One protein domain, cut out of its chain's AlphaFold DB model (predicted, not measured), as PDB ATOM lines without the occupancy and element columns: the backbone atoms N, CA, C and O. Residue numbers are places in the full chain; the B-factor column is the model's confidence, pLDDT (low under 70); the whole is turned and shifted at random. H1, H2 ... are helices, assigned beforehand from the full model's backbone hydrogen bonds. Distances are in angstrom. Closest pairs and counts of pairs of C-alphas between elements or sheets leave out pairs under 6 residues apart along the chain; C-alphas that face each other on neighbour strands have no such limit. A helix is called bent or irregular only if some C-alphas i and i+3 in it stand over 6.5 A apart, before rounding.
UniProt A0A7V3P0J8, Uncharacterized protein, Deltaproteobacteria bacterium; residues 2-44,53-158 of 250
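Overview. This is residues 2 to 44 and 53 to 158 of the 250 residues of an uncharacterized protein of Deltaproteobacteria bacterium (UniProt A0A7V3P0J8). Two groups of helices stand side by side: H1, H3 and H4 gather round H2, with H4 crossing it at a right angle, and H5 lies between H2 and the hairpin of H6 and H7. H8 folds back from H7 at the far end. The printed part has 149 residues with eight named helices, H1 to H8 in order, and no named strand: all helix. It is compact, with a radius of gyration of the C-alphas of 16.5 A, and spans 52 by 40 by 24 A.

Arrangement. H1, residues 2 to 8, and H2, residues 19 to 35, form a helical hairpin that only just touches, with 3 pairs of C-alphas within 8 A, the closest those of Ile 3 and Leu 29, 7.2 A. H2 is the hub, touching four helices. H3, residues 58 to 70, touches H4, residues 74 to 84, with residues 63 to 67 alone; the closest C-alphas are Met 67 and Arg 74, 6.1 A. H5, residues 89 to 97, touches H2 at a shallow tilt of 22 degrees, opposite ways, closest at C-alphas Ser 20 and Val 96, 5.2 A. H6, residues 102 to 121, and H7, residues 126 to 142, form a helical hairpin, closest at C-alphas Leu 119 and Ile 129, 6.3 A. H8, residues 144 to 156, and H7 only just touch, with 3 pairs, only at the corner. Every O i to N i+4 pair is within hydrogen-bond range except in H6, 14 of 16, and H8, 7 of 9.

Along the chain. H1 begins at C-alpha 2 (161.322, 233.861, 163.491); H8 ends at C-alpha 156 (156.218, 197.511, 193.014). H2 measures 24.6 A, H6 28.8 A, H7 24.2 A. H6 is only just irregular, C-alphas 107 and 110 being 6.8 A apart; H8 is irregular, C-alphas 145 and 148 being 8.1 A apart.

Size, cuts and confidence. Residues 45 to 52 are cut out, leaving 12.7 A between C-alphas 44 and 53. Of the links that are printed whole, none is long; the link from H2 to H3 is the link across the cut. pLDDT is under 70 in residues 2 to 15, 37 to 44, 53 to 56 and 157 to 158.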
ATOM      1  N   ALA A   2     161.223 235.332 163.470       46.69
ATOM      2  CA  ALA A   2     161.322 233.861 163.491       46.69
ATOM      3  C   ALA A   2     160.212 233.160 164.308       46.69
ATOM      4  O   ALA A   2     159.590 232.222 163.820       46.69
ATOM      5  N   ILE A   3     159.875 233.684 165.492       48.53
ATOM      6  CA  ILE A   3     158.841 233.121 166.384       48.53
ATOM      7  C   ILE A   3     157.447 233.084 165.728       48.53
ATOM      8  O   ILE A   3     156.749 232.074 165.805       48.53
ATOM      9  N   ARG A   4     157.050 234.148 165.009       47.59
ATOM     10  CA  ARG A   4     155.774 234.181 164.266       47.59
ATOM     11  C   ARG A   4     155.732 233.139 163.143       47.59
ATOM     12  O   ARG A   4     154.689 232.537 162.927       47.59
ATOM     13  N   LYS A   5     156.856 232.894 162.460       51.72
ATOM     14  CA  LYS A   5     156.938 231.880 161.395       51.72
ATOM     15  C   LYS A   5     156.822 230.451 161.939       51.72
ATOM     16  O   LYS A   5     156.249 229.609 161.261       51.72
ATOM     17  N   ILE A   6     157.309 230.182 163.153       54.31
ATOM     18  CA  ILE A   6     157.168 228.866 163.802       54.31
ATOM     19  C   ILE A   6     155.709 228.609 164.201       54.31
ATOM     20  O   ILE A   6     155.195 227.530 163.934       54.31
ATOM     21  N   ALA A   7     155.010 229.611 164.746       49.88
ATOM     22  CA  ALA A   7     153.586 229.492 165.076       49.88
ATOM     23  C   ALA A   7     152.707 229.203 163.839       49.88
ATOM     24  O   ALA A   7     151.764 228.426 163.927       49.88
ATOM     25  N   ILE A   8     153.052 229.760 162.670       47.31
ATOM     26  CA  ILE A   8     152.364 229.482 161.394       47.31
ATOM     27  C   ILE A   8     152.614 228.039 160.907       47.31
ATOM     28  O   ILE A   8     151.740 227.449 160.282       47.31
ATOM     29  N   ARG A   9     153.757 227.422 161.243       50.53
ATOM     30  CA  ARG A   9     154.074 226.020 160.890       50.53
ATOM     31  C   ARG A   9     153.335 224.973 161.739       50.53
ATOM     32  O   ARG A   9     153.517 223.783 161.510       50.53
ATOM     33  N   MET A  10     152.508 225.394 162.697       54.56
ATOM     34  CA  MET A  10     151.660 224.505 163.507       54.56
ATOM     35  C   MET A  10     150.382 224.056 162.793       54.56
ATOM     36  O   MET A  10     149.694 223.161 163.282       54.56
ATOM     37  N   VAL A  11     150.054 224.679 161.660       55.50
ATOM     38  CA  VAL A  11     149.071 224.158 160.714       55.50
ATOM     39  C   VAL A  11     149.884 223.408 159.660       55.50
ATOM     40  O   VAL A  11     150.404 224.051 158.743       55.50
ATOM     41  N   PRO A  12     150.113 222.089 159.799       55.78
ATOM     42  CA  PRO A  12     150.750 221.349 158.726       55.78
ATOM     43  C   PRO A  12     149.894 221.520 157.468       55.78
ATOM     44  O   PRO A  12     148.664 221.503 157.540       55.78
ATOM     45  N   LEU A  13     150.542 221.663 156.309       49.03
ATOM     46  CA  LEU A  13     149.887 221.814 155.000       49.03
ATOM     47  C   LEU A  13     148.858 220.701 154.688       49.03
ATOM     48  O   LEU A  13     148.086 220.846 153.748       49.03
ATOM     49  N   ALA A  14     148.830 219.618 155.478       56.25
ATOM     50  CA  ALA A  14     148.025 218.419 155.279       56.25
ATOM     51  C   ALA A  14     147.061 218.051 156.439       56.25
ATOM     52  O   ALA A  14     146.525 216.945 156.422       56.25
ATOM     53  N   GLY A  15     146.810 218.906 157.449       67.31
ATOM     54  CA  GLY A  15     145.787 218.592 158.469       67.31
ATOM     55  C   GLY A  15     145.976 219.192 159.867       67.31
ATOM     56  O   GLY A  15     146.543 220.268 160.039       67.31
ATOM     57  N   ARG A  16     145.443 218.506 160.889       79.94
ATOM     58  CA  ARG A  16     145.634 218.858 162.309       79.94
ATOM     59  C   ARG A  16     146.966 218.288 162.798       79.94
ATOM     60  O   ARG A  16     147.219 217.108 162.583       79.94
ATOM     61  N   ALA A  17     147.771 219.102 163.481       85.56
ATOM     62  CA  ALA A  17     149.001 218.635 164.117       85.56
ATOM     63  C   ALA A  17     148.708 217.540 165.159       85.56
ATOM     64  O   ALA A  17     147.752 217.649 165.936       85.56
ATOM     65  N   LEU A  18     149.548 216.508 165.181       90.38
ATOM     66  CA  LEU A  18     149.537 215.453 166.186       90.38
ATOM     67  C   LEU A  18     149.903 216.022 167.560       90.38
ATOM     68  O   LEU A  18     150.584 217.040 167.693       90.38
ATOM     69  N   TYR A  19     149.478 215.328 168.613       93.44
ATOM     70  CA  TYR A  19     149.762 215.751 169.981       93.44
ATOM     71  C   TYR A  19     151.274 215.823 170.262       93.44
ATOM     72  O   TYR A  19     151.759 216.823 170.792       93.44
ATOM     73  N   SER A  20     152.031 214.804 169.844       94.31
ATOM     74  CA  SER A  20     153.496 214.766 169.941       94.31
ATOM     75  C   SER A  20     154.172 215.915 169.186       94.31
ATOM     76  O   SER A  20     155.118 216.515 169.701       94.31
ATOM     77  N   GLU A  21     153.652 216.294 168.015       92.62
ATOM     78  CA  GLU A  21     154.156 217.441 167.250       92.62
ATOM     79  C   GLU A  21     153.950 218.745 168.016       92.62
ATOM     80  O   GLU A  21     154.847 219.588 168.052       92.62
ATOM     81  N   ILE A  22     152.796 218.902 168.674       92.31
ATOM     82  CA  ILE A  22     152.505 220.080 169.494       92.31
ATOM     83  C   ILE A  22     153.489 220.188 170.658       92.31
ATOM     84  O   ILE A  22     154.084 221.251 170.851       92.31
ATOM     85  N   VAL A  23     153.709 219.095 171.393       94.62
ATOM     86  CA  VAL A  23     154.669 219.052 172.508       94.62
ATOM     87  C   VAL A  23     156.083 219.388 172.022       94.62
ATOM     88  O   VAL A  23     156.745 220.256 172.599       94.62
ATOM     89  N   ARG A  24     156.527 218.777 170.915       94.62
ATOM     90  CA  ARG A  24     157.840 219.047 170.309       94.62
ATOM     91  C   ARG A  24     157.997 220.510 169.906       94.62
ATOM     92  O   ARG A  24     158.995 221.147 170.241       94.62
ATOM     93  N   ASN A  25     157.013 221.060 169.203       91.19
ATOM     94  CA  ASN A  25     157.091 222.422 168.688       91.19
ATOM     95  C   ASN A  25     157.063 223.457 169.824       91.19
ATOM     96  O   ASN A  25     157.769 224.463 169.746       91.19
ATOM     97  N   ILE A  26     156.321 223.195 170.908       91.12
ATOM     98  CA  ILE A  26     156.362 224.018 172.125       91.12
ATOM     99  C   ILE A  26     157.750 223.976 172.763       91.12
ATOM    100  O   ILE A  26     158.290 225.033 173.084       91.12
ATOM    101  N   LYS A  27     158.372 222.796 172.887       92.12
ATOM    102  CA  LYS A  27     159.734 222.663 173.426       92.12
ATOM    103  C   LYS A  27     160.754 223.458 172.608       92.12
ATOM    104  O   LYS A  27     161.536 224.215 173.180       92.12
ATOM    105  N   ILE A  28     160.711 223.341 171.279       90.50
ATOM    106  CA  ILE A  28     161.574 224.113 170.369       90.50
ATOM    107  C   ILE A  28     161.357 225.611 170.576       90.50
ATOM    108  O   ILE A  28     162.321 226.358 170.719       90.50
ATOM    109  N   LEU A  29     160.098 226.050 170.611       87.31
ATOM    110  CA  LEU A  29     159.767 227.461 170.753       87.31
ATOM    111  C   LEU A  29     160.244 228.028 172.093       87.31
ATOM    112  O   LEU A  29     160.808 229.119 172.115       87.31
ATOM    113  N   ILE A  30     160.071 227.283 173.185       88.25
ATOM    114  CA  ILE A  30     160.592 227.660 174.501       88.25
ATOM    115  C   ILE A  30     162.108 227.791 174.435       88.25
ATOM    116  O   ILE A  30     162.616 228.849 174.776       88.25
ATOM    117  N   ASN A  31     162.830 226.789 173.929       87.94
ATOM    118  CA  ASN A  31     164.289 226.863 173.813       87.94
ATOM    119  C   ASN A  31     164.732 228.098 173.007       87.94
ATOM    120  O   ASN A  31     165.621 228.830 173.436       87.94
ATOM    121  N   PHE A  32     164.062 228.380 171.888       84.56
ATOM    122  CA  PHE A  32     164.361 229.530 171.032       84.56
ATOM    123  C   PHE A  32     164.132 230.865 171.751       84.56
ATOM    124  O   PHE A  32     164.954 231.780 171.680       84.56
ATOM    125  N   ILE A  33     163.009 230.978 172.463       82.56
ATOM    126  CA  ILE A  33     162.683 232.166 173.248       82.56
ATOM    127  C   ILE A  33     163.672 232.327 174.405       82.56
ATOM    128  O   ILE A  33     164.120 233.440 174.674       82.56
ATOM    129  N   MET A  34     164.048 231.243 175.074       80.44
ATOM    130  CA  MET A  34     164.959 231.273 176.218       80.44
ATOM    131  C   MET A  34     166.389 231.637 175.830       80.44
ATOM    132  O   MET A  34     167.045 232.364 176.567       80.44
ATOM    133  N   GLN A  35     166.840 231.218 174.650       81.94
ATOM    134  CA  GLN A  35     168.149 231.590 174.108       81.94
ATOM    135  C   GLN A  35     168.201 233.035 173.583       81.94
ATOM    136  O   GLN A  35     169.280 233.622 173.486       81.94
ATOM    137  N   SER A  36     167.059 233.636 173.236       78.12
ATOM    138  CA  SER A  36     167.031 235.011 172.729       78.12
ATOM    139  C   SER A  36     167.348 236.036 173.830       78.12
ATOM    140  O   SER A  36     166.729 236.040 174.889       78.12
ATOM    141  N   LYS A  37     168.304 236.947 173.608       67.50
ATOM    142  CA  LYS A  37     168.630 238.022 174.575       67.50
ATOM    143  C   LYS A  37     167.599 239.155 174.594       67.50
ATOM    144  O   LYS A  37     167.585 239.964 175.514       67.50
ATOM    145  N   GLU A  38     166.751 239.223 173.574       65.69
ATOM    146  CA  GLU A  38     165.739 240.262 173.436       65.69
ATOM    147  C   GLU A  38     164.557 240.012 174.377       65.69
ATOM    148  O   GLU A  38     164.057 238.892 174.497       65.69
ATOM    149  N   ASN A  39     164.077 241.077 175.020       62.91
ATOM    150  CA  ASN A  39     162.821 241.025 175.757       62.91
ATOM    151  C   ASN A  39     161.682 240.742 174.785       62.91
ATOM    152  O   ASN A  39     161.555 241.391 173.742       62.91
ATOM    153  N   ILE A  40     160.848 239.767 175.132       63.72
ATOM    154  CA  ILE A  40     159.807 239.309 174.230       63.72
ATOM    155  C   ILE A  40     158.727 240.384 174.151       63.72
ATOM    156  O   ILE A  40     157.977 240.599 175.096       63.72
ATOM    157  N   LYS A  41     158.655 241.075 173.014       59.22
ATOM    158  CA  LYS A  41     157.600 242.049 172.734       59.22
ATOM    159  C   LYS A  41     156.491 241.362 171.948       59.22
ATOM    160  O   LYS A  41     156.694 240.950 170.802       59.22
ATOM    161  N   VAL A  42     155.309 241.237 172.545       55.56
ATOM    162  CA  VAL A  42     154.110 240.848 171.798       55.56
ATOM    163  C   VAL A  42     153.589 242.069 171.055       55.56
ATOM    164  O   VAL A  42     153.215 243.082 171.634       55.56
ATOM    165  N   TYR A  43     153.594 241.972 169.730       51.44
ATOM    166  CA  TYR A  43     153.070 243.003 168.851       51.44
ATOM    167  C   TYR A  43     151.618 242.651 168.430       51.44
ATOM    168  O   TYR A  43     151.451 241.942 167.441       51.44
ATOM    169  N   SER A  44     150.579 243.108 169.146       45.06
ATOM    170  CA  SER A  44     149.141 243.032 168.766       45.06
ATOM    171  C   SER A  44     148.665 244.307 168.039       45.06
ATOM    172  O   SER A  44     148.803 245.400 168.568       45.06
ATOM    173  N   SER A  53     150.335 243.126 181.264       54.50
ATOM    174  CA  SER A  53     150.320 241.670 181.315       54.50
ATOM    175  C   SER A  53     151.707 241.011 181.356       54.50
ATOM    176  O   SER A  53     151.780 239.838 181.710       54.50
ATOM    177  N   PHE A  54     152.795 241.696 180.972       58.72
ATOM    178  CA  PHE A  54     154.146 241.121 181.064       58.72
ATOM    179  C   PHE A  54     154.730 241.378 182.450       58.72
ATOM    180  O   PHE A  54     154.986 242.516 182.830       58.72
ATOM    181  N   THR A  55     154.977 240.303 183.187       61.41
ATOM    182  CA  THR A  55     155.603 240.374 184.511       61.41
ATOM    183  C   THR A  55     157.130 240.402 184.383       61.41
ATOM    184  O   THR A  55     157.689 240.092 183.328       61.41
ATOM    185  N   ASN A  56     157.841 240.692 185.476       67.56
ATOM    186  CA  ASN A  56     159.295 240.479 185.547       67.56
ATOM    187  C   ASN A  56     159.687 238.985 185.478       67.56
ATOM    188  O   ASN A  56     160.872 238.667 185.396       67.56
ATOM    189  N   ASN A  57     158.715 238.062 185.474       76.38
ATOM    190  CA  ASN A  57     158.948 236.633 185.328       76.38
ATOM    191  C   ASN A  57     158.898 236.223 183.846       76.38
ATOM    192  O   ASN A  57     157.848 236.178 183.201       76.38
ATOM    193  N   ARG A  58     160.067 235.873 183.303       76.56
ATOM    194  CA  ARG A  58     160.222 235.457 181.906       76.56
ATOM    195  C   ARG A  58     159.452 234.179 181.569       76.56
ATOM    196  O   ARG A  58     158.951 234.070 180.451       76.56
ATOM    197  N   GLU A  59     159.334 233.235 182.499       82.00
ATOM    198  CA  GLU A  59     158.565 232.007 182.274       82.00
ATOM    199  C   GLU A  59     157.079 232.304 182.100       82.00
ATOM    200  O   GLU A  59     156.426 231.765 181.206       82.00
ATOM    201  N   GLU A  60     156.555 233.203 182.930       82.88
ATOM    202  CA  GLU A  60     155.155 233.600 182.871       82.88
ATOM    203  C   GLU A  60     154.831 234.272 181.538       82.88
ATOM    204  O   GLU A  60     153.864 233.928 180.857       82.88
ATOM    205  N   ASN A  61     155.731 235.145 181.098       82.12
ATOM    206  CA  ASN A  61     155.637 235.795 179.802       82.12
ATOM    207  C   ASN A  61     155.622 234.775 178.654       82.12
ATOM    208  O   ASN A  61     154.854 234.921 177.703       82.12
ATOM    209  N   ILE A  62     156.420 233.707 178.750       85.31
ATOM    210  CA  ILE A  62     156.416 232.610 177.773       85.31
ATOM    211  C   ILE A  62     155.075 231.889 177.762       85.31
ATOM    212  O   ILE A  62     154.540 231.653 176.678       85.31
ATOM    213  N   ARG A  63     154.497 231.574 178.928       88.00
ATOM    214  CA  ARG A  63     153.168 230.946 179.005       88.00
ATOM    215  C   ARG A  63     152.110 231.819 178.336       88.00
ATOM    216  O   ARG A  63     151.352 231.299 177.522       88.00
ATOM    217  N   LEU A  64     152.112 233.129 178.588       84.31
ATOM    218  CA  LEU A  64     151.185 234.075 177.951       84.31
ATOM    219  C   LEU A  64     151.324 234.085 176.425       84.31
ATOM    220  O   LEU A  64     150.327 233.989 175.707       84.31
ATOM    221  N   ILE A  65     152.558 234.112 175.917       83.00
ATOM    222  CA  ILE A  65     152.820 234.048 174.474       83.00
ATOM    223  C   ILE A  65     152.317 232.731 173.889       83.00
ATOM    224  O   ILE A  65     151.698 232.723 172.827       83.00
ATOM    225  N   LEU A  66     152.575 231.608 174.556       85.88
ATOM    226  CA  LEU A  66     152.099 230.304 174.107       85.88
ATOM    227  C   LEU A  66     150.563 230.231 174.138       85.88
ATOM    228  O   LEU A  66     149.963 229.718 173.198       85.88
ATOM    229  N   MET A  67     149.901 230.793 175.149       86.44
ATOM    230  CA  MET A  67     148.437 230.850 175.208       86.44
ATOM    231  C   MET A  67     147.847 231.628 174.031       86.44
ATOM    232  O   MET A  67     146.966 231.110 173.341       86.44
ATOM    233  N   GLU A  68     148.366 232.830 173.767       81.31
ATOM    234  CA  GLU A  68     147.929 233.680 172.655       81.31
ATOM    235  C   GLU A  68     148.175 232.990 171.304       81.31
ATOM    236  O   GLU A  68     147.303 232.958 170.439       81.31
ATOM    237  N   ARG A  69     149.358 232.388 171.121       78.31
ATOM    238  CA  ARG A  69     149.769 231.795 169.837       78.31
ATOM    239  C   ARG A  69     149.052 230.494 169.516       78.31
ATOM    240  O   ARG A  69     148.779 230.240 168.349       78.31
ATOM    241  N   PHE A  70     148.777 229.672 170.522       78.62
ATOM    242  CA  PHE A  70     148.127 228.378 170.330       78.62
ATOM    243  C   PHE A  70     146.607 228.449 170.536       78.62
ATOM    244  O   PHE A  70     145.926 227.440 170.335       78.62
ATOM    245  N   ALA A  71     146.070 229.610 170.938       83.94
ATOM    246  CA  ALA A  71     144.672 229.795 171.327       83.94
ATOM    247  C   ALA A  71     144.213 228.722 172.337       83.94
ATOM    248  O   ALA A  71     143.139 228.124 172.218       83.94
ATOM    249  N   LYS A  72     145.078 228.421 173.314       87.50
ATOM    250  CA  LYS A  72     144.828 227.421 174.360       87.50
ATOM    251  C   LYS A  72     144.815 228.069 175.734       87.50
ATOM    252  O   LYS A  72     145.467 229.079 175.981       87.50
ATOM    253  N   LYS A  73     144.083 227.432 176.647       90.62
ATOM    254  CA  LYS A  73     144.070 227.805 178.063       90.62
ATOM    255  C   LYS A  73     145.440 227.527 178.688       90.62
ATOM    256  O   LYS A  73     146.132 226.594 178.276       90.62
ATOM    257  N   ARG A  74     145.778 228.287 179.733       89.06
ATOM    258  CA  ARG A  74     147.022 228.145 180.509       89.06
ATOM    259  C   ARG A  74     147.291 226.705 180.937       89.06
ATOM    260  O   ARG A  74     148.384 226.199 180.726       89.06
ATOM    261  N   SER A  75     146.274 226.018 181.463       91.00
ATOM    262  CA  SER A  75     146.388 224.626 181.916       91.00
ATOM    263  C   SER A  75     146.829 223.674 180.803       91.00
ATOM    264  O   SER A  75     147.679 222.818 181.021       91.00
ATOM    265  N   THR A  76     146.309 223.851 179.587       92.12
ATOM    266  CA  THR A  76     146.695 223.048 178.422       92.12
ATOM    267  C   THR A  76     148.131 223.334 177.991       92.12
ATOM    268  O   THR A  76     148.869 222.405 177.675       92.12
ATOM    269  N   ILE A  77     148.553 224.603 178.010       92.81
ATOM    270  CA  ILE A  77     149.949 224.974 177.737       92.81
ATOM    271  C   ILE A  77     150.885 224.356 178.778       92.81
ATOM    272  O   ILE A  77     151.867 223.721 178.403       92.81
ATOM    273  N   ASN A  78     150.548 224.458 180.063       92.44
ATOM    274  CA  ASN A  78     151.316 223.842 181.144       92.44
ATOM    275  C   ASN A  78     151.412 222.321 180.976       92.44
ATOM    276  O   ASN A  78     152.478 221.757 181.201       92.44
ATOM    277  N   GLN A  79     150.344 221.664 180.516       94.69
ATOM    278  CA  GLN A  79     150.376 220.236 180.211       94.69
ATOM    279  C   GLN A  79     151.369 219.923 179.081       94.69
ATOM    280  O   GLN A  79     152.201 219.034 179.237       94.69
ATOM    281  N   TYR A  80     151.349 220.673 177.974       94.88
ATOM    282  CA  TYR A  80     152.314 220.472 176.888       94.88
ATOM    283  C   TYR A  80     153.761 220.708 177.332       94.88
ATOM    284  O   TYR A  80     154.646 219.928 176.985       94.88
ATOM    285  N   ILE A  81     153.993 221.763 178.120       94.44
ATOM    286  CA  ILE A  81     155.302 222.070 178.708       94.44
ATOM    287  C   ILE A  81     155.762 220.916 179.592       94.44
ATOM    288  O   ILE A  81     156.879 220.434 179.431       94.44
ATOM    289  N   SER A  82     154.893 220.459 180.497       94.06
ATOM    290  CA  SER A  82     155.171 219.339 181.389       94.06
ATOM    291  C   SER A  82     155.522 218.099 180.578       94.06
ATOM    292  O   SER A  82     156.574 217.515 180.796       94.06
ATOM    293  N   HIS A  83     154.728 217.737 179.571       95.56
ATOM    294  CA  HIS A  83     154.975 216.565 178.732       95.56
ATOM    295  C   HIS A  83     156.315 216.621 177.985       95.56
ATOM    296  O   HIS A  83     156.980 215.591 177.900       95.56
ATOM    297  N   GLY A  84     156.737 217.801 177.521       94.44
ATOM    298  CA  GLY A  84     158.015 218.011 176.831       94.44
ATOM    299  C   GLY A  84     159.215 218.317 177.738       94.44
ATOM    300  O   GLY A  84     160.339 218.432 177.240       94.44
ATOM    301  N   SER A  85     159.019 218.493 179.047       92.25
ATOM    302  CA  SER A  85     160.119 218.758 179.979       92.25
ATOM    303  C   SER A  85     161.000 217.515 180.147       92.25
ATOM    304  O   SER A  85     160.512 216.385 180.113       92.25
ATOM    305  N   TYR A  86     162.315 217.733 180.289       95.00
ATOM    306  CA  TYR A  86     163.333 216.673 180.386       95.00
ATOM    307  C   TYR A  86     163.335 215.656 179.238       95.00
ATOM    308  O   TYR A  86     163.806 214.532 179.394       95.00
ATOM    309  N   LEU A  87     162.842 216.065 178.069       96.38
ATOM    310  CA  LEU A  87     162.974 215.314 176.830       96.38
ATOM    311  C   LEU A  87     163.943 216.014 175.879       96.38
ATOM    312  O   LEU A  87     163.861 217.231 175.672       96.38
ATOM    313  N   THR A  88     164.846 215.234 175.286       96.56
ATOM    314  CA  THR A  88     165.673 215.677 174.163       96.56
ATOM    315  C   THR A  88     164.806 215.865 172.918       96.56
ATOM    316  O   THR A  88     163.741 215.255 172.772       96.56
ATOM    317  N   LEU A  89     165.263 216.717 171.997       95.12
ATOM    318  CA  LEU A  89     164.572 216.913 170.720       95.12
ATOM    319  C   LEU A  89     164.520 215.611 169.909       95.12
ATOM    320  O   LEU A  89     163.463 215.282 169.385       95.12
ATOM    321  N   GLU A  90     165.599 214.825 169.920       96.94
ATOM    322  CA  GLU A  90     165.666 213.510 169.269       96.94
ATOM    323  C   GLU A  90     164.613 212.531 169.811       96.94
ATOM    324  O   GLU A  90     163.990 211.785 169.055       96.94
ATOM    325  N   ALA A  91     164.373 212.529 171.127       97.38
ATOM    326  CA  ALA A  91     163.343 211.683 171.719       97.38
ATOM    327  C   ALA A  91     161.940 212.117 171.285       97.38
ATOM    328  O   ALA A  91     161.110 211.279 170.944       97.38
ATOM    329  N   LEU A  92     161.686 213.426 171.252       96.69
ATOM    330  CA  LEU A  92     160.416 213.972 170.778       96.69
ATOM    331  C   LEU A  92     160.190 213.705 169.284       96.69
ATOM    332  O   LEU A  92     159.052 213.472 168.888       96.69
ATOM    333  N   GLU A  93     161.241 213.697 168.464       95.56
ATOM    334  CA  GLU A  93     161.161 213.323 167.046       95.56
ATOM    335  C   GLU A  93     160.763 211.857 166.872       95.56
ATOM    336  O   GLU A  93     159.800 211.582 166.161       95.56
ATOM    337  N   LYS A  94     161.376 210.936 167.624       96.50
ATOM    338  CA  LYS A  94     160.965 209.519 167.629       96.50
ATOM    339  C   LYS A  94     159.504 209.330 168.042       96.50
ATOM    340  O   LYS A  94     158.787 208.522 167.455       96.50
ATOM    341  N   LEU A  95     159.034 210.090 169.033       96.31
ATOM    342  CA  LEU A  95     157.628 210.063 169.455       96.31
ATOM    343  C   LEU A  95     156.684 210.638 168.385       96.31
ATOM    344  O   LEU A  95     155.542 210.194 168.274       96.31
ATOM    345  N   VAL A  96     157.132 211.616 167.594       94.88
ATOM    346  CA  VAL A  96     156.376 212.136 166.442       94.88
ATOM    347  C   VAL A  96     156.301 211.098 165.328       94.88
ATOM    348  O   VAL A  96     155.203 210.812 164.853       94.88
ATOM    349  N   GLU A  97     157.428 210.488 164.957       94.25
ATOM    350  CA  GLU A  97     157.501 209.436 163.934       94.25
ATOM    351  C   GLU A  97     156.613 208.240 164.291       94.25
ATOM    352  O   GLU A  97     155.841 207.755 163.463       94.25
ATOM    353  N   GLY A  98     156.648 207.823 165.558       93.69
ATOM    354  CA  GLY A  98     155.787 206.772 166.091       93.69
ATOM    355  C   GLY A  98     154.329 207.190 166.329       93.69
ATOM    356  O   GLY A  98     153.518 206.358 166.739       93.69
ATOM    357  N   LYS A  99     153.974 208.456 166.073       94.38
ATOM    358  CA  LYS A  99     152.631 209.026 166.273       94.38
ATOM    359  C   LYS A  99     152.101 208.852 167.702       94.38
ATOM    360  O   LYS A  99     150.940 208.501 167.894       94.38
ATOM    361  N   ALA A 100     152.945 209.111 168.703       95.19
ATOM    362  CA  ALA A 100     152.545 209.096 170.107       95.19
ATOM    363  C   ALA A 100     151.360 210.047 170.347       95.19
ATOM    364  O   ALA A 100     151.410 211.240 170.020       95.19
ATOM    365  N   ASP A 101     150.291 209.501 170.910       95.00
ATOM    366  CA  ASP A 101     149.050 210.212 171.161       95.00
ATOM    367  C   ASP A 101     149.031 210.848 172.554       95.00
ATOM    368  O   ASP A 101     149.962 210.733 173.352       95.00
ATOM    369  N   LYS A 102     147.951 211.572 172.843       95.06
ATOM    370  CA  LYS A 102     147.771 212.248 174.126       95.06
ATOM    371  C   LYS A 102     147.758 211.261 175.301       95.06
ATOM    372  O   LYS A 102     148.331 211.568 176.345       95.06
ATOM    373  N   GLU A 103     147.106 210.112 175.129       93.88
ATOM    374  CA  GLU A 103     146.941 209.108 176.183       93.88
ATOM    375  C   GLU A 103     148.286 208.535 176.623       93.88
ATOM    376  O   GLU A 103     148.534 208.413 177.821       93.88
ATOM    377  N   PHE A 104     149.191 208.276 175.675       95.62
ATOM    378  CA  PHE A 104     150.558 207.872 175.984       95.62
ATOM    379  C   PHE A 104     151.250 208.871 176.919       95.62
ATOM    380  O   PHE A 104     151.783 208.477 177.960       95.62
ATOM    381  N   PHE A 105     151.219 210.167 176.590       95.44
ATOM    382  CA  PHE A 105     151.868 211.176 177.429       95.44
ATOM    383  C   PHE A 105     151.229 211.264 178.815       95.44
ATOM    384  O   PHE A 105     151.963 211.352 179.794       95.44
ATOM    385  N   GLU A 106     149.899 211.205 178.917       93.62
ATOM    386  CA  GLU A 106     149.204 211.257 180.210       93.62
ATOM    387  C   GLU A 106     149.555 210.054 181.098       93.62
ATOM    388  O   GLU A 106     149.878 210.245 182.270       93.62
ATOM    389  N   LYS A 107     149.585 208.836 180.537       93.06
ATOM    390  CA  LYS A 107     149.959 207.615 181.274       93.06
ATOM    391  C   LYS A 107     151.398 207.660 181.774       93.06
ATOM    392  O   LYS A 107     151.689 207.305 182.915       93.06
ATOM    393  N   VAL A 108     152.312 208.111 180.920       94.50
ATOM    394  CA  VAL A 108     153.745 208.083 181.212       94.50
ATOM    395  C   VAL A 108     154.188 209.260 182.087       94.50
ATOM    396  O   VAL A 108     155.216 209.167 182.763       94.50
ATOM    397  N   ASN A 109     153.432 210.362 182.133       93.12
ATOM    398  CA  ASN A 109     153.849 211.570 182.846       93.12
ATOM    399  C   ASN A 109     154.113 211.323 184.338       93.12
ATOM    400  O   ASN A 109     155.099 211.830 184.865       93.12
ATOM    401  N   ASN A 110     153.297 210.502 185.004       89.94
ATOM    402  CA  ASN A 110     153.492 210.189 186.423       89.94
ATOM    403  C   ASN A 110     154.815 209.445 186.663       89.94
ATOM    404  O   ASN A 110     155.618 209.864 187.496       89.94
ATOM    405  N   ALA A 111     155.096 208.406 185.868       90.88
ATOM    406  CA  ALA A 111     156.366 207.685 185.943       90.88
ATOM    407  C   ALA A 111     157.557 208.586 185.595       90.88
ATOM    408  O   ALA A 111     158.609 208.496 186.222       90.88
ATOM    409  N   LYS A 112     157.398 209.497 184.630       94.56
ATOM    410  CA  LYS A 112     158.415 210.496 184.293       94.56
ATOM    411  C   LYS A 112     158.741 211.401 185.483       94.56
ATOM    412  O   LYS A 112     159.913 211.607 185.778       94.56
ATOM    413  N   LEU A 113     157.725 211.933 186.162       92.69
ATOM    414  CA  LEU A 113     157.912 212.799 187.328       92.69
ATOM    415  C   LEU A 113     158.603 212.055 188.478       92.69
ATOM    416  O   LEU A 113     159.491 212.622 189.113       92.69
ATOM    417  N   GLN A 114     158.275 210.777 188.687       91.25
ATOM    418  CA  GLN A 114     158.985 209.916 189.640       91.25
ATOM    419  C   GLN A 114     160.462 209.736 189.260       91.25
ATOM    420  O   GLN A 114     161.325 210.000 190.094       91.25
ATOM    421  N   ILE A 115     160.772 209.415 187.990       92.56
ATOM    422  CA  ILE A 115     162.163 209.334 187.495       92.56
ATOM    423  C   ILE A 115     162.913 210.635 187.785       92.56
ATOM    424  O   ILE A 115     164.031 210.609 188.288       92.56
ATOM    425  N   ILE A 116     162.309 211.781 187.464       93.06
ATOM    426  CA  ILE A 116     162.936 213.088 187.681       93.06
ATOM    427  C   ILE A 116     163.222 213.293 189.172       93.06
ATOM    428  O   ILE A 116     164.330 213.692 189.525       93.06
ATOM    429  N   LYS A 117     162.260 212.990 190.052       93.06
ATOM    430  CA  LYS A 117     162.421 213.113 191.507       93.06
ATOM    431  C   LYS A 117     163.545 212.213 192.039       93.06
ATOM    432  O   LYS A 117     164.381 212.690 192.801       93.06
ATOM    433  N   GLU A 118     163.604 210.956 191.600       92.62
ATOM    434  CA  GLU A 118     164.658 209.994 191.959       92.62
ATOM    435  C   GLU A 118     166.051 210.418 191.469       92.62
ATOM    436  O   GLU A 118     167.052 210.220 192.156       92.62
ATOM    437  N   LEU A 119     166.155 210.972 190.260       92.81
ATOM    438  CA  LEU A 119     167.443 211.414 189.725       92.81
ATOM    439  C   LEU A 119     167.902 212.720 190.382       92.81
ATOM    440  O   LEU A 119     169.089 212.885 190.656       92.81
ATOM    441  N   LYS A 120     166.969 213.618 190.715       92.44
ATOM    442  CA  LYS A 120     167.277 214.816 191.504       92.44
ATOM    443  C   LYS A 120     167.771 214.475 192.902       92.44
ATOM    444  O   LYS A 120     168.745 215.071 193.342       92.44
ATOM    445  N   SER A 121     167.152 213.509 193.587       92.44
ATOM    446  CA  SER A 121     167.611 213.096 194.922       92.44
ATOM    447  C   SER A 121     169.005 212.461 194.898       92.44
ATOM    448  O   SER A 121     169.726 212.517 195.890       92.44
ATOM    449  N   LYS A 122     169.418 211.916 193.749       92.25
ATOM    450  CA  LYS A 122     170.771 211.405 193.494       92.25
ATOM    451  C   LYS A 122     171.758 212.473 192.992       92.25
ATOM    452  O   LYS A 122     172.885 212.124 192.662       92.25
ATOM    453  N   ASN A 123     171.364 213.749 192.956       92.50
ATOM    454  CA  ASN A 123     172.184 214.889 192.520       92.50
ATOM    455  C   ASN A 123     172.726 214.794 191.080       92.50
ATOM    456  O   ASN A 123     173.795 215.330 190.788       92.50
ATOM    457  N   PHE A 124     171.998 214.143 190.166       91.50
ATOM    458  CA  PHE A 124     172.345 214.190 188.742       91.50
ATOM    459  C   PHE A 124     172.175 215.604 188.173       91.50
ATOM    460  O   PHE A 124     171.294 216.362 188.592       91.50
ATOM    461  N   SER A 125     172.991 215.953 187.179       93.38
ATOM    462  CA  SER A 125     172.854 217.226 186.468       93.38
ATOM    463  C   SER A 125     171.580 217.268 185.612       93.38
ATOM    464  O   SER A 125     171.051 216.239 185.192       93.38
ATOM    465  N   ALA A 126     171.082 218.469 185.300       89.19
ATOM    466  CA  ALA A 126     169.868 218.636 184.492       89.19
ATOM    467  C   ALA A 126     169.977 217.989 183.095       89.19
ATOM    468  O   ALA A 126     168.993 217.442 182.581       89.19
ATOM    469  N   ASP A 127     171.172 218.007 182.502       91.69
ATOM    470  CA  ASP A 127     171.442 217.390 181.204       91.69
ATOM    471  C   ASP A 127     171.428 215.858 181.301       91.69
ATOM    472  O   ASP A 127     170.787 215.196 180.483       91.69
ATOM    473  N   GLU A 128     172.041 215.280 182.339       93.81
ATOM    474  CA  GLU A 128     171.993 213.835 182.595       93.81
ATOM    475  C   GLU A 128     170.569 213.357 182.882       93.81
ATOM    476  O   GLU A 128     170.132 212.356 182.310       93.81
ATOM    477  N   ILE A 129     169.812 214.104 183.698       94.12
ATOM    478  CA  ILE A 129     168.395 213.826 183.957       94.12
ATOM    479  C   ILE A 129     167.632 213.804 182.633       94.12
ATOM    480  O   ILE A 129     166.911 212.846 182.355       94.12
ATOM    481  N   THR A 130     167.826 214.815 181.783       95.31
ATOM    482  CA  THR A 130     167.169 214.903 180.471       95.31
ATOM    483  C   THR A 130     167.502 213.697 179.590       95.31
ATOM    484  O   THR A 130     166.605 213.108 178.985       95.31
ATOM    485  N   GLN A 131     168.766 213.272 179.542       95.75
ATOM    486  CA  GLN A 131     169.192 212.107 178.762       95.75
ATOM    487  C   GLN A 131     168.594 210.796 179.294       95.75
ATOM    488  O   GLN A 131     168.082 209.981 178.522       95.75
ATOM    489  N   MET A 132     168.625 210.581 180.612       95.12
ATOM    490  CA  MET A 132     168.102 209.363 181.242       95.12
ATOM    491  C   MET A 132     166.581 209.264 181.129       95.12
ATOM    492  O   MET A 132     166.060 208.207 180.766       95.12
ATOM    493  N   VAL A 133     165.872 210.367 181.382       96.19
ATOM    494  CA  VAL A 133     164.419 210.450 181.209       96.19
ATOM    495  C   VAL A 133     164.056 210.170 179.755       96.19
ATOM    496  O   VAL A 133     163.242 209.289 179.497       96.19
ATOM    497  N   SER A 134     164.715 210.820 178.794       97.12
ATOM    498  CA  SER A 134     164.465 210.602 177.362       97.12
ATOM    499  C   SER A 134     164.589 209.134 176.955       97.12
ATOM    500  O   SER A 134     163.697 208.599 176.298       97.12
ATOM    501  N   LYS A 135     165.653 208.452 177.402       97.00
ATOM    502  CA  LYS A 135     165.849 207.015 177.149       97.00
ATOM    503  C   LYS A 135     164.701 206.175 177.712       97.00
ATOM    504  O   LYS A 135     164.178 205.319 177.004       97.00
ATOM    505  N   LYS A 136     164.275 206.445 178.950       95.50
ATOM    506  CA  LYS A 136     163.173 205.717 179.599       95.50
ATOM    507  C   LYS A 136     161.824 205.949 178.932       95.50
ATOM    508  O   LYS A 136     161.045 205.015 178.790       95.50
ATOM    509  N   ILE A 137     161.556 207.163 178.470       96.31
ATOM    510  CA  ILE A 137     160.306 207.483 177.776       96.31
ATOM    511  C   ILE A 137     160.238 206.782 176.416       96.31
ATOM    512  O   ILE A 137     159.188 206.249 176.062       96.31
ATOM    513  N   ILE A 138     161.353 206.707 175.685       96.81
ATOM    514  CA  ILE A 138     161.434 205.917 174.447       96.81
ATOM    515  C   ILE A 138     161.266 204.419 174.745       96.81
ATOM    516  O   ILE A 138     160.570 203.730 174.008       96.81
ATOM    517  N   GLU A 139     161.858 203.907 175.828       95.00
ATOM    518  CA  GLU A 139     161.681 202.510 176.256       95.00
ATOM    519  C   GLU A 139     160.203 202.189 176.532       95.00
ATOM    520  O   GLU A 139     159.698 201.168 176.064       95.00
ATOM    521  N   PHE A 140     159.482 203.079 177.220       94.06
ATOM    522  CA  PHE A 140     158.037 202.946 177.421       94.06
ATOM    523  C   PHE A 140     157.252 203.012 176.113       94.06
ATOM    524  O   PHE A 140     156.293 202.266 175.936       94.06
ATOM    525  N   PHE A 141     157.664 203.874 175.187       95.25
ATOM    526  CA  PHE A 141     157.014 204.005 173.890       95.25
ATOM    527  C   PHE A 141     157.179 202.753 173.018       95.25
ATOM    528  O   PHE A 141     156.205 202.247 172.463       95.25
ATOM    529  N   ASN A 142     158.393 202.207 172.952       93.81
ATOM    530  CA  ASN A 142     158.684 200.988 172.195       93.81
ATOM    531  C   ASN A 142     157.959 199.764 172.774       93.81
ATOM    532  O   ASN A 142     157.623 198.846 172.035       93.81
ATOM    533  N   ASN A 143     157.673 199.776 174.078       92.25
ATOM    534  CA  ASN A 143     156.956 198.715 174.781       92.25
ATOM    535  C   ASN A 143     155.503 199.098 175.111       92.25
ATOM    536  O   ASN A 143     154.965 198.657 176.129       92.25
ATOM    537  N   ARG A 144     154.853 199.919 174.272       86.12
ATOM    538  CA  ARG A 144     153.509 200.461 174.551       86.12
ATOM    539  C   ARG A 144     152.436 199.397 174.815       86.12
ATOM    540  O   ARG A 144     151.496 199.663 175.554       86.12
ATOM    541  N   GLU A 145     152.578 198.208 174.231       83.38
ATOM    542  CA  GLU A 145     151.640 197.089 174.415       83.38
ATOM    543  C   GLU A 145     151.664 196.554 175.853       83.38
ATOM    544  O   GLU A 145     150.628 196.177 176.388       83.38
ATOM    545  N   ASN A 146     152.823 196.630 176.511       85.75
ATOM    546  CA  ASN A 146     153.038 196.200 177.894       85.75
ATOM    547  C   ASN A 146     153.221 197.396 178.843       85.75
ATOM    548  O   ASN A 146     153.819 197.265 179.914       85.75
ATOM    549  N   LEU A 147     152.750 198.586 178.450       84.62
ATOM    550  CA  LEU A 147     153.010 199.826 179.180       84.62
ATOM    551  C   LEU A 147     152.499 199.761 180.619       84.62
ATOM    552  O   LEU A 147     153.224 200.111 181.545       84.62
ATOM    553  N   GLU A 148     151.275 199.272 180.812       83.56
ATOM    554  CA  GLU A 148     150.668 199.140 182.139       83.56
ATOM    555  C   GLU A 148     151.495 198.222 183.048       83.56
ATOM    556  O   GLU A 148     151.691 198.522 184.224       83.56
ATOM    557  N   ASP A 149     152.048 197.140 182.502       82.00
ATOM    558  CA  ASP A 149     152.868 196.204 183.269       82.00
ATOM    559  C   ASP A 149     154.233 196.799 183.619       82.00
ATOM    560  O   ASP A 149     154.736 196.575 184.720       82.00
ATOM    561  N   LEU A 150     154.829 197.594 182.727       80.12
ATOM    562  CA  LEU A 150     156.065 198.324 183.016       80.12
ATOM    563  C   LEU A 150     155.857 199.390 184.097       80.12
ATOM    564  O   LEU A 150     156.698 199.533 184.989       80.12
ATOM    565  N   LEU A 151     154.731 200.105 184.047       84.50
ATOM    566  CA  LEU A 151     154.362 201.094 185.059       84.50
ATOM    567  C   LEU A 151     154.100 200.427 186.418       84.50
ATOM    568  O   LEU A 151     154.599 200.904 187.436       84.50
ATOM    569  N   LYS A 152     153.406 199.280 186.439       83.69
ATOM    570  CA  LYS A 152     153.164 198.495 187.661       83.69
ATOM    571  C   LYS A 152     154.443 197.914 188.256       83.69
ATOM    572  O   LYS A 152     154.678 198.092 189.444       83.69
ATOM    573  N   LYS A 153     155.300 197.276 187.447       80.75
ATOM    574  CA  LYS A 153     156.596 196.735 187.906       80.75
ATOM    575  C   LYS A 153     157.450 197.807 188.569       80.75
ATOM    576  O   LYS A 153     158.136 197.530 189.545       80.75
ATOM    577  N   ARG A 154     157.400 199.036 188.051       76.75
ATOM    578  CA  ARG A 154     158.090 200.165 188.667       76.75
ATOM    579  C   ARG A 154     157.491 200.522 190.025       76.75
ATOM    580  O   ARG A 154     158.251 200.658 190.974       76.75
ATOM    581  N   ALA A 155     156.166 200.637 190.113       75.44
ATOM    582  CA  ALA A 155     155.488 200.936 191.371       75.44
ATOM    583  C   ALA A 155     155.792 199.884 192.455       75.44
ATOM    584  O   ALA A 155     156.011 200.244 193.601       75.44
ATOM    585  N   SER A 156     155.882 198.602 192.085       70.94
ATOM    586  CA  SER A 156     156.218 197.511 193.014       70.94
ATOM    587  C   SER A 156     157.691 197.471 193.437       70.94
ATOM    588  O   SER A 156     158.012 196.935 194.490       70.94
ATOM    589  N   ASN A 157     158.606 198.027 192.640       61.41
ATOM    590  CA  ASN A 157     160.025 198.094 193.004       61.41
ATOM    591  C   ASN A 157     160.333 199.214 194.016       61.41
ATOM    592  O   ASN A 157     161.463 199.291 194.495       61.41
ATOM    593  N   ASP A 158     159.352 200.064 194.337       54.31
ATOM    594  CA  ASP A 158     159.471 201.188 195.276       54.31
ATOM    595  C   ASP A 158     159.016 200.823 196.710       54.31
ATOM    596  O   ASP A 158     158.932 201.684 197.582       54.31
TER     597      ASP A 158